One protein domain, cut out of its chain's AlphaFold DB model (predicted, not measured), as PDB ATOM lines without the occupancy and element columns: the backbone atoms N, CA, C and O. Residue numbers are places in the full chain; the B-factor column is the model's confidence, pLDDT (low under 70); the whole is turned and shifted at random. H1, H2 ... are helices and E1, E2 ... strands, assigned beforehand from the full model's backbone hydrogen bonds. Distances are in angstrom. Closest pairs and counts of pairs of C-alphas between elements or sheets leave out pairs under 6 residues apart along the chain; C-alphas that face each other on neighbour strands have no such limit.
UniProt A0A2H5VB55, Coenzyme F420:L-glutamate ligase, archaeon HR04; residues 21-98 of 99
ATOM      1  N   LYS A  21      20.112  -8.977 -14.238       94.69
ATOM      2  CA  LYS A  21      21.290  -8.443 -13.561       94.69
ATOM      3  C   LYS A  21      21.842  -7.263 -14.338       94.69
ATOM      4  O   LYS A  21      22.383  -7.435 -15.435       94.69
ATOM      5  N   ASP A  22      21.765  -6.086 -13.735       94.31
ATOM      6  CA  ASP A  22      22.394  -4.894 -14.283       94.31
ATOM      7  C   ASP A  22      23.922  -5.007 -14.195       94.31
ATOM      8  O   ASP A  22      24.504  -5.188 -13.123       94.31
ATOM      9  N   ARG A  23      24.584  -4.965 -15.353       94.81
ATOM     10  CA  ARG A  23      26.047  -4.991 -15.462       94.81
ATOM     11  C   ARG A  23      26.612  -3.626 -15.831       94.81
ATOM     12  O   ARG A  23      27.831  -3.505 -15.950       94.81
ATOM     13  N   ARG A  24      25.784  -2.599 -16.005       95.44
ATOM     14  CA  ARG A  24      26.254  -1.241 -16.283       95.44
ATOM     15  C   ARG A  24      27.121  -0.750 -15.122       95.44
ATOM     16  O   ARG A  24      26.843  -1.029 -13.961       95.44
ATOM     17  N   GLY A  25      28.230  -0.091 -15.437       95.25
ATOM     18  CA  GLY A  25      29.218   0.341 -14.444       95.25
ATOM     19  C   GLY A  25      30.228  -0.736 -14.020       95.25
ATOM     20  O   GLY A  25      31.273  -0.392 -13.470       95.25
ATOM     21  N   SER A  26      29.981  -2.021 -14.306       94.69
ATOM     22  CA  SER A  26      30.968  -3.079 -14.046       94.69
ATOM     23  C   SER A  26      32.132  -3.026 -15.041       94.69
ATOM     24  O   SER A  26      31.970  -2.559 -16.170       94.69
ATOM     25  N   LYS A  27      33.315  -3.480 -14.610       96.81
ATOM     26  CA  LYS A  27      34.514  -3.559 -15.452       96.81
ATOM     27  C   LYS A  27      34.626  -4.927 -16.119       96.81
ATOM     28  O   LYS A  27      34.374  -5.944 -15.473       96.81
ATOM     29  N   ASP A  28      35.011  -4.937 -17.390       95.25
ATOM     30  CA  ASP A  28      35.404  -6.153 -18.102       95.25
ATOM     31  C   ASP A  28      36.840  -6.591 -17.746       95.25
ATOM     32  O   ASP A  28      37.508  -5.990 -16.898       95.25
ATOM     33  N   LEU A  29      37.325  -7.647 -18.408       96.75
ATOM     34  CA  LEU A  29      38.673  -8.195 -18.206       96.75
ATOM     35  C   LEU A  29      39.804  -7.212 -18.554       96.75
ATOM     36  O   LEU A  29      40.918  -7.378 -18.067       96.75
ATOM     37  N   PHE A  30      39.529  -6.189 -19.363       97.19
ATOM     38  CA  PHE A  30      40.492  -5.168 -19.782       97.19
ATOM     39  C   PHE A  30      40.290  -3.841 -19.036       97.19
ATOM     40  O   PHE A  30      40.930  -2.840 -19.350       97.19
ATOM     41  N   GLY A  31      39.411  -3.820 -18.029       95.81
ATOM     42  CA  GLY A  31      39.116  -2.642 -17.222       95.81
ATOM     43  C   GLY A  31      38.134  -1.655 -17.859       95.81
ATOM     44  O   GLY A  31      37.894  -0.599 -17.266       95.81
ATOM     45  N   ASN A  32      37.535  -1.973 -19.011       96.12
ATOM     46  CA  ASN A  32      36.546  -1.108 -19.648       96.12
ATOM     47  C   ASN A  32      35.215  -1.171 -18.903       96.12
ATOM     48  O   ASN A  32      34.769  -2.235 -18.473       96.12
ATOM     49  N   VAL A  33      34.545  -0.026 -18.789       96.62
ATOM     50  CA  VAL A  33      33.243   0.070 -18.124       96.62
ATOM     51  C   VAL A  33      32.125  -0.344 -19.075       96.62
ATOM     52  O   VAL A  33      31.944   0.240 -20.146       96.62
ATOM     53  N   MET A  34      31.317  -1.308 -18.645       96.69
ATOM     54  CA  MET A  34      30.118  -1.740 -19.352       96.69
ATOM     55  C   MET A  34      29.048  -0.644 -19.320       96.69
ATOM     56  O   MET A  34      28.689  -0.152 -18.252       96.69
ATOM     57  N   ARG A  35      28.529  -0.251 -20.490       94.19
ATOM     58  CA  ARG A  35      27.598   0.891 -20.613       94.19
ATOM     59  C   ARG A  35      26.122   0.513 -20.710       94.19
ATOM     60  O   ARG A  35      25.281   1.272 -20.245       94.19
ATOM     61  N   VAL A  36      25.800  -0.631 -21.314       91.25
ATOM     62  CA  VAL A  36      24.414  -0.971 -21.710       91.25
ATOM     63  C   VAL A  36      23.924  -2.293 -21.112       91.25
ATOM     64  O   VAL A  36      22.728  -2.481 -20.939       91.25
ATOM     65  N   THR A  37      24.832  -3.208 -20.786       93.50
ATOM     66  CA  THR A  37      24.513  -4.619 -20.556       93.50
ATOM     67  C   THR A  37      23.544  -4.858 -19.393       93.50
ATOM     68  O   THR A  37      23.890  -4.655 -18.229       93.50
ATOM     69  N   LEU A  38      22.372  -5.398 -19.727       94.38
ATOM     70  CA  LEU A  38      21.413  -6.013 -18.812       94.38
ATOM     71  C   LEU A  38      21.399  -7.515 -19.100       94.38
ATOM     72  O   LEU A  38      21.111  -7.936 -20.218       94.38
ATOM     73  N   HIS A  39      21.773  -8.329 -18.118       95.06
ATOM     74  CA  HIS A  39      21.859  -9.776 -18.294       95.06
ATOM     75  C   HIS A  39      20.544 -10.440 -17.870       95.06
ATOM     76  O   HIS A  39      20.244 -10.475 -16.676       95.06
ATOM     77  N   ALA A  40      19.782 -10.962 -18.834       96.06
ATOM     78  CA  ALA A  40      18.478 -11.601 -18.631       96.06
ATOM     79  C   ALA A  40      18.619 -13.044 -18.105       96.06
ATOM     80  O   ALA A  40      18.457 -14.020 -18.835       96.06
ATOM     81  N   ILE A  41      18.954 -13.178 -16.820       96.56
ATOM     82  CA  ILE A  41      19.188 -14.465 -16.150       96.56
ATOM     83  C   ILE A  41      17.964 -15.380 -16.271       96.56
ATOM     84  O   ILE A  41      18.123 -16.554 -16.602       96.56
ATOM     85  N   ALA A  42      16.760 -14.855 -16.021       96.81
ATOM     86  CA  ALA A  42      15.529 -15.646 -16.069       96.81
ATOM     87  C   ALA A  42      15.277 -16.248 -17.465       96.81
ATOM     88  O   ALA A  42      15.014 -17.445 -17.573       96.81
ATOM     89  N   ASP A  43      15.446 -15.461 -18.531       97.06
ATOM     90  CA  ASP A  43      15.278 -15.940 -19.909       97.06
ATOM     91  C   ASP A  43      16.345 -16.957 -20.307       97.06
ATOM     92  O   ASP A  43      16.033 -17.946 -20.966       97.06
ATOM     93  N   CYS A  44      17.597 -16.772 -19.873       96.81
ATOM     94  CA  CYS A  44      18.645 -17.766 -20.103       96.81
ATOM     95  C   CYS A  44      18.305 -19.113 -19.445       96.81
ATOM     96  O   CYS A  44      18.516 -20.160 -20.060       96.81
ATOM     97  N   ILE A  45      17.756 -19.094 -18.224       97.31
ATOM     98  CA  ILE A  45      17.279 -20.305 -17.538       97.31
ATOM     99  C   ILE A  45      16.113 -20.928 -18.313       97.31
ATOM    100  O   ILE A  45      16.138 -22.131 -18.563       97.31
ATOM    101  N   ALA A  46      15.123 -20.131 -18.722       97.44
ATOM    102  CA  ALA A  46      13.953 -20.613 -19.456       97.44
ATOM    103  C   ALA A  46      14.331 -21.222 -20.817       97.44
ATOM    104  O   ALA A  46      13.848 -22.293 -21.170       97.44
ATOM    105  N   SER A  47      15.242 -20.586 -21.556       97.31
ATOM    106  CA  SER A  47      15.773 -21.110 -22.818       97.31
ATOM    107  C   SER A  47      16.529 -22.429 -22.621       97.31
ATOM    108  O   SER A  47      16.338 -23.364 -23.397       97.31
ATOM    109  N   ALA A  48      17.354 -22.538 -21.572       97.38
ATOM    110  CA  ALA A  48      18.057 -23.781 -21.254       97.38
ATOM    111  C   ALA A  48      17.094 -24.896 -20.812       97.38
ATOM    112  O   ALA A  48      17.280 -26.051 -21.190       97.38
ATOM    113  N   ALA A  49      16.056 -24.555 -20.044       97.94
ATOM    114  CA  ALA A  49      15.016 -25.495 -19.647       97.94
ATOM    115  C   ALA A  49      14.230 -26.006 -20.862       97.94
ATOM    116  O   ALA A  49      14.076 -27.214 -20.994       97.94
ATOM    117  N   ASN A  50      13.827 -25.125 -21.785       97.56
ATOM    118  CA  ASN A  50      13.097 -25.487 -23.008       97.56
ATOM    119  C   ASN A  50      13.826 -26.555 -23.835       97.56
ATOM    120  O   ASN A  50      13.198 -27.480 -24.337       97.56
ATOM    121  N   LEU A  51      15.160 -26.477 -23.913       97.19
ATOM    122  CA  LEU A  51      15.975 -27.480 -24.606       97.19
ATOM    123  C   LEU A  51      15.835 -28.889 -24.002       97.19
ATOM    124  O   LEU A  51      15.920 -29.872 -24.729       97.19
ATOM    125  N   VAL A  52      15.648 -28.992 -22.684       97.50
ATOM    126  CA  VAL A  52      15.473 -30.271 -21.972       97.50
ATOM    127  C   VAL A  52      14.011 -30.718 -21.978       97.50
ATOM    128  O   VAL A  52      13.745 -31.913 -22.043       97.50
ATOM    129  N   MET A  53      13.077 -29.769 -21.887       98.06
ATOM    130  CA  MET A  53      11.638 -30.041 -21.860       98.06
ATOM    131  C   MET A  53      11.126 -30.619 -23.181       98.06
ATOM    132  O   MET A  53      10.199 -31.425 -23.154       98.06
ATOM    133  N   GLY A  54      11.733 -30.219 -24.303       96.81
ATOM    134  CA  GLY A  54      11.210 -30.510 -25.633       96.81
ATOM    135  C   GLY A  54      10.053 -29.585 -26.017       96.81
ATOM    136  O   GLY A  54       9.611 -28.756 -25.218       96.81
ATOM    137  N   GLU A  55       9.576 -29.696 -27.257       96.81
ATOM    138  CA  GLU A  55       8.513 -28.822 -27.795       96.81
ATOM    139  C   GLU A  55       7.278 -29.594 -28.289       96.81
ATOM    140  O   GLU A  55       6.370 -29.008 -28.882       96.81
ATOM    141  N   THR A  56       7.230 -30.909 -28.060       96.00
ATOM    142  CA  THR A  56       6.216 -31.817 -28.604       96.00
ATOM    143  C   THR A  56       5.685 -32.793 -27.541       96.00
ATOM    144  O   THR A  56       5.033 -32.364 -26.587       96.00
ATOM    145  N   ASP A  57       5.883 -34.102 -27.710       96.94
ATOM    146  CA  ASP A  57       5.329 -35.172 -26.877       96.94
ATOM    147  C   ASP A  57       6.280 -35.667 -25.770       96.94
ATOM    148  O   ASP A  57       5.930 -36.582 -25.019       96.94
ATOM    149  N   GLU A  58       7.434 -35.017 -25.585       98.06
ATOM    150  CA  GLU A  58       8.478 -35.390 -24.618       98.06
ATOM    151  C   GLU A  58       7.985 -35.411 -23.163       98.06
ATOM    152  O   GLU A  58       8.627 -36.002 -22.292       98.06
ATOM    153  N   SER A  59       6.840 -34.775 -22.887       97.00
ATOM    154  CA  SER A  59       6.121 -34.870 -21.611       97.00
ATOM    155  C   SER A  59       6.986 -34.519 -20.391       97.00
ATOM    156  O   SER A  59       6.794 -35.061 -19.302       97.00
ATOM    157  N   THR A  60       7.930 -33.588 -20.561       97.69
ATOM    158  CA  THR A  60       8.855 -33.130 -19.512       97.69
ATOM    159  C   THR A  60       8.544 -31.673 -19.143       97.69
ATOM    160  O   THR A  60       9.176 -30.758 -19.657       97.69
ATOM    161  N   PRO A  61       7.556 -31.403 -18.265       96.00
ATOM    162  CA  PRO A  61       7.076 -30.042 -18.000       96.00
ATOM    163  C   PRO A  61       7.906 -29.260 -16.967       96.00
ATOM    164  O   PRO A  61       7.670 -28.071 -16.769       96.00
ATOM    165  N   VAL A  62       8.830 -29.916 -16.252       97.56
ATOM    166  CA  VAL A  62       9.570 -29.319 -15.128       97.56
ATOM    167  C   VAL A  62      11.054 -29.631 -15.245       97.56
ATOM    168  O   VAL A  62      11.448 -30.786 -15.391       97.56
ATOM    169  N   VAL A  63      11.883 -28.596 -15.099       97.94
ATOM    170  CA  VAL A  63      13.345 -28.699 -15.095       97.94
ATOM    171  C   VAL A  63      13.898 -28.104 -13.807       97.94
ATOM    172  O   VAL A  63      13.498 -27.023 -13.381       97.94
ATOM    173  N   ILE A  64      14.856 -28.803 -13.196       97.75
ATOM    174  CA  ILE A  64      15.561 -28.337 -12.001       97.75
ATOM    175  C   ILE A  64      16.966 -27.892 -12.399       97.75
ATOM    176  O   ILE A  64      17.810 -28.715 -12.752       97.75
ATOM    177  N   VAL A  65      17.242 -26.595 -12.263       96.94
ATOM    178  CA  VAL A  65      18.579 -26.023 -12.458       96.94
ATOM    179  C   VAL A  65      19.285 -25.898 -11.108       96.94
ATOM    180  O   VAL A  65      18.723 -25.381 -10.145       96.94
ATOM    181  N   ARG A  66      20.528 -26.385 -11.019       97.00
ATOM    182  CA  ARG A  66      21.354 -26.357  -9.800       97.00
ATOM    183  C   ARG A  66      22.725 -25.746 -10.081       97.00
ATOM    184  O   ARG A  66      23.214 -25.807 -11.201       97.00
ATOM    185  N   GLY A  67      23.344 -25.177  -9.044       95.50
ATOM    186  CA  GLY A  67      24.692 -24.599  -9.121       95.50
ATOM    187  C   GLY A  67      24.764 -23.197  -9.736       95.50
ATOM    188  O   GLY A  67      25.852 -22.734 -10.064       95.50
ATOM    189  N   LEU A  68      23.627 -22.513  -9.899       93.69
ATOM    190  CA  LEU A  68      23.588 -21.161 -10.446       93.69
ATOM    191  C   LEU A  68      23.763 -20.110  -9.340       93.69
ATOM    192  O   LEU A  68      23.014 -20.086  -8.366       93.69
ATOM    193  N   SER A  69      24.716 -19.196  -9.521       93.38
ATOM    194  CA  SER A  69      24.941 -18.069  -8.608       93.38
ATOM    195  C   SER A  69      24.034 -16.885  -8.956       93.38
ATOM    196  O   SER A  69      24.454 -15.946  -9.641       93.38
ATOM    197  N   VAL A  70      22.785 -16.929  -8.490       94.44
ATOM    198  CA  VAL A  70      21.812 -15.828  -8.618       94.44
ATOM    199  C   VAL A  70      21.714 -15.011  -7.335       94.44
ATOM    200  O   VAL A  70      21.964 -15.510  -6.239       94.44
ATOM    201  N   LYS A  71      21.352 -13.733  -7.466       95.31
ATOM    202  CA  LYS A  71      21.046 -12.892  -6.309       95.31
ATOM    203  C   LYS A  71      19.621 -13.204  -5.866       95.31
ATOM    204  O   LYS A  71      18.685 -12.917  -6.607       95.31
ATOM    205  N   MET A  72      19.477 -13.792  -4.684       95.88
ATOM    206  CA  MET A  72      18.167 -14.054  -4.098       95.88
ATOM    207  C   MET A  72      17.466 -12.736  -3.778       95.88
ATOM    208  O   MET A  72      18.091 -11.793  -3.289       95.88
ATOM    209  N   ASP A  73      16.176 -12.684  -4.073       94.81
ATOM    210  CA  ASP A  73      15.336 -11.508  -3.879       94.81
ATOM    211  C   ASP A  73      13.908 -11.971  -3.560       94.81
ATOM    212  O   ASP A  73      13.500 -13.065  -3.951       94.81
ATOM    213  N   GLN A  74      13.167 -11.178  -2.794       93.38
ATOM    214  CA  GLN A  74      11.784 -11.474  -2.393       93.38
ATOM    215  C   GLN A  74      10.787 -10.459  -2.955       93.38
ATOM    216  O   GLN A  74       9.590 -10.571  -2.694       93.38
ATOM    217  N   ARG A  75      11.250  -9.463  -3.720       92.94
ATOM    218  CA  ARG A  75      10.336  -8.538  -4.391       92.94
ATOM    219  C   ARG A  75       9.480  -9.264  -5.429       92.94
ATOM    220  O   ARG A  75       9.930 -10.203  -6.084       92.94
ATOM    221  N   SER A  76       8.254  -8.785  -5.599       91.56
ATOM    222  CA  SER A  76       7.434  -9.114  -6.759       91.56
ATOM    223  C   SER A  76       7.980  -8.392  -7.988       91.56
ATOM    224  O   SER A  76       8.303  -7.206  -7.900       91.56
ATOM    225  N   TYR A  77       8.043  -9.096  -9.111       93.06
ATOM    226  CA  TYR A  77       8.409  -8.531 -10.406       93.06
ATOM    227  C   TYR A  77       7.179  -8.432 -11.292       93.06
ATOM    228  O   TYR A  77       6.375  -9.366 -11.333       93.06
ATOM    229  N   ASP A  78       7.065  -7.321 -12.006       91.62
ATOM    230  CA  ASP A  78       6.055  -7.132 -13.043       91.62
ATOM    231  C   ASP A  78       6.695  -7.307 -14.429       91.62
ATOM    232  O   ASP A  78       7.917  -7.286 -14.587       91.62
ATOM    233  N   TRP A  79       5.874  -7.438 -15.465       88.25
ATOM    234  CA  TRP A  79       6.295  -7.480 -16.861       88.25
ATOM    235  C   TRP A  79       7.249  -6.329 -17.217       88.25
ATOM    236  O   TRP A  79       8.212  -6.538 -17.953       88.25
ATOM    237  N   SER A  80       7.045  -5.135 -16.647       88.94
ATOM    238  CA  SER A  80       7.920  -3.974 -16.863       88.94
ATOM    239  C   SER A  80       9.348  -4.143 -16.333       88.94
ATOM    240  O   SER A  80      10.233  -3.407 -16.761       88.94
ATOM    241  N   ASP A  81       9.592  -5.082 -15.415       90.69
ATOM    242  CA  ASP A  81      10.935  -5.375 -14.902       90.69
ATOM    243  C   ASP A  81      11.723  -6.328 -15.815       90.69
ATOM    244  O   ASP A  81      12.954  -6.378 -15.744       90.69
ATOM    245  N   LEU A  82      11.026  -7.102 -16.654       91.12
ATOM    246  CA  LEU A  82      11.627  -8.102 -17.543       91.12
ATOM    247  C   LEU A  82      11.605  -7.678 -19.015       91.12
ATOM    248  O   LEU A  82      12.440  -8.132 -19.796       91.12
ATOM    249  N   ALA A  83      10.675  -6.809 -19.402       91.19
ATOM    250  CA  ALA A  83      10.452  -6.430 -20.786       91.19
ATOM    251  C   ALA A  83      10.692  -4.941 -21.040       91.19
ATOM    252  O   ALA A  83      10.498  -4.073 -20.192       91.19
ATOM    253  N   ILE A  84      11.083  -4.639 -22.276       91.50
ATOM    254  CA  ILE A  84      11.178  -3.268 -22.768       91.50
ATOM    255  C   ILE A  84       9.768  -2.799 -23.141       91.50
ATOM    256  O   ILE A  84       9.085  -3.451 -23.933       91.50
ATOM    257  N   GLY A  85       9.352  -1.649 -22.609       90.31
ATOM    258  CA  GLY A  85       8.065  -1.041 -22.944       90.31
ATOM    259  C   GLY A  85       7.919  -0.768 -24.447       90.31
ATOM    260  O   GLY A  85       8.903  -0.515 -25.144       90.31
ATOM    261  N   TYR A  86       6.686  -0.789 -24.957       88.56
ATOM    262  CA  TYR A  86       6.411  -0.708 -26.398       88.56
ATOM    263  C   TYR A  86       7.048   0.505 -27.091       88.56
ATOM    264  O   TYR A  86       7.658   0.347 -28.145       88.56
ATOM    265  N   GLU A  87       7.000   1.681 -26.459       87.75
ATOM    266  CA  GLU A  87       7.590   2.925 -26.980       87.75
ATOM    267  C   GLU A  87       9.120   2.877 -27.112       87.75
ATOM    268  O   GLU A  87       9.722   3.574 -27.931       87.75
ATOM    269  N   GLN A  88       9.778   2.048 -26.302       89.44
ATOM    270  CA  GLN A  88      11.232   1.870 -26.315       89.44
ATOM    271  C   GLN A  88      11.652   0.677 -27.183       89.44
ATOM    272  O   GLN A  88      12.794   0.605 -27.643       89.44
ATOM    273  N   CYS A  89      10.737  -0.260 -27.435       90.31
ATOM    274  CA  CYS A  89      10.991  -1.425 -28.262       90.31
ATOM    275  C   CYS A  89      10.998  -1.028 -29.740       90.31
ATOM    276  O   CYS A  89       9.953  -0.819 -30.350       90.31
ATOM    277  N   ILE A  90      12.185  -0.980 -30.349       89.75
ATOM    278  CA  ILE A  90      12.356  -0.575 -31.754       89.75
ATOM    279  C   ILE A  90      11.504  -1.394 -32.735       89.75
ATOM    280  O   ILE A  90      11.038  -0.849 -33.731       89.75
ATOM    281  N   TYR A  91      11.273  -2.677 -32.440       88.06
ATOM    282  CA  TYR A  91      10.479  -3.561 -33.289       88.06
ATOM    283  C   TYR A  91       8.999  -3.201 -33.223       88.06
ATOM    284  O   TYR A  91       8.366  -3.015 -34.256       88.06
ATOM    285  N   VAL A  92       8.456  -3.053 -32.012       89.06
ATOM    286  CA  VAL A  92       7.037  -2.729 -31.825       89.06
ATOM    287  C   VAL A  92       6.755  -1.296 -32.260       89.06
ATOM    288  O   VAL A  92       5.807  -1.074 -33.004       89.06
ATOM    289  N   ARG A  93       7.624  -0.345 -31.900       88.62
ATOM    290  CA  ARG A  93       7.512   1.055 -32.324       88.62
ATOM    291  C   ARG A  93       7.537   1.213 -33.849       88.62
ATOM    292  O   ARG A  93       6.832   2.046 -34.411       88.62
ATOM    293  N   GLY A  94       8.371   0.428 -34.532       86.19
ATOM    294  CA  GLY A  94       8.425   0.414 -35.995       86.19
ATOM    295  C   GLY A  94       7.134  -0.108 -36.631       86.19
ATOM    296  O   GLY A  94       6.723   0.399 -37.669       86.19
ATOM    297  N   LEU A  95       6.470  -1.070 -35.986       85.00
ATOM    298  CA  LEU A  95       5.177  -1.603 -36.424       85.00
ATOM    299  C   LEU A  95       4.010  -0.660 -36.095       85.00
ATOM    300  O   LEU A  95       3.054  -0.589 -36.862       85.00
ATOM    301  N   SER A  96       4.075   0.086 -34.988       73.62
ATOM    302  CA  SER A  96       3.001   0.994 -34.563       73.62
ATOM    303  C   SER A  96       2.906   2.272 -35.401       73.62
ATOM    304  O   SER A  96       1.825   2.843 -35.511       73.62
ATOM    305  N   ASN A  97       4.009   2.696 -36.026       64.75
ATOM    306  CA  ASN A  97       4.056   3.868 -36.909       64.75
ATOM    307  C   ASN A  97       3.781   3.537 -38.388       64.75
ATOM    308  O   ASN A  97       3.901   4.413 -39.237       64.75
ATOM    309  N   GLY A  98       3.418   2.290 -38.708       59.47
ATOM    310  CA  GLY A  98       3.063   1.838 -40.057       59.47
ATOM    311  C   GLY A  98       1.630   2.185 -40.477       59.47
ATOM    312  O   GLY A  98       0.907   1.300 -40.935       59.47
TER     313      GLY A  98
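Overview. This is residues 21 to 98 of the 99 residues of the protein "Coenzyme F420:L-glutamate ligase" of archaeon HR04 (UniProt A0A2H5VB55). With little regular structure, the model is an open, winding chain: strand E1 leads straight into helix H1, a long loop folds back from H1's far end, and H2 and H3 follow on a separate arm. The printed part has 78 residues, with named elements E1, H1, H2, H3 in that order holding only 27, mostly helix. It is only just loose, close to extended, with a radius of gyration of the C-alphas of 17.0 A and spans of 43 by 41 by 28 A.

Along the chain. E1, residues 38 to 40, begins at C-alpha 38 (21.413, -6.013, -18.812) and spans 6.3 A. H1, residues 41 to 53, spans 18.2 A. H2 is residues 79 to 82, 5.4 A. H3, residues 90 to 96, spans 9.9 A, ending at C-alpha 96 (3.001, 0.994, -34.563).

Arrangement. Residues 21 to 22 pair antiparallel with 38 to 39 of E1, which pairs with no named strand. E1 and H1 meet only through their tight link. H1 touches no helix; H1 and H3 are apart. The closest C-alphas of E1 and H2, Ala 40 and Leu 82, are 7.8 A apart. Every O i to N i+4 pair is within hydrogen-bond range in H3, 8 of 9 in H1; H2 is too short for one.

Size, cuts and confidence. The C-alphas farthest apart, Gly 31 and Asp 57, are 47.9 A apart. The printed part has no cut. The link H1 to H2 is long, 25 residues. Residues 97 to 98 have pLDDT under 70.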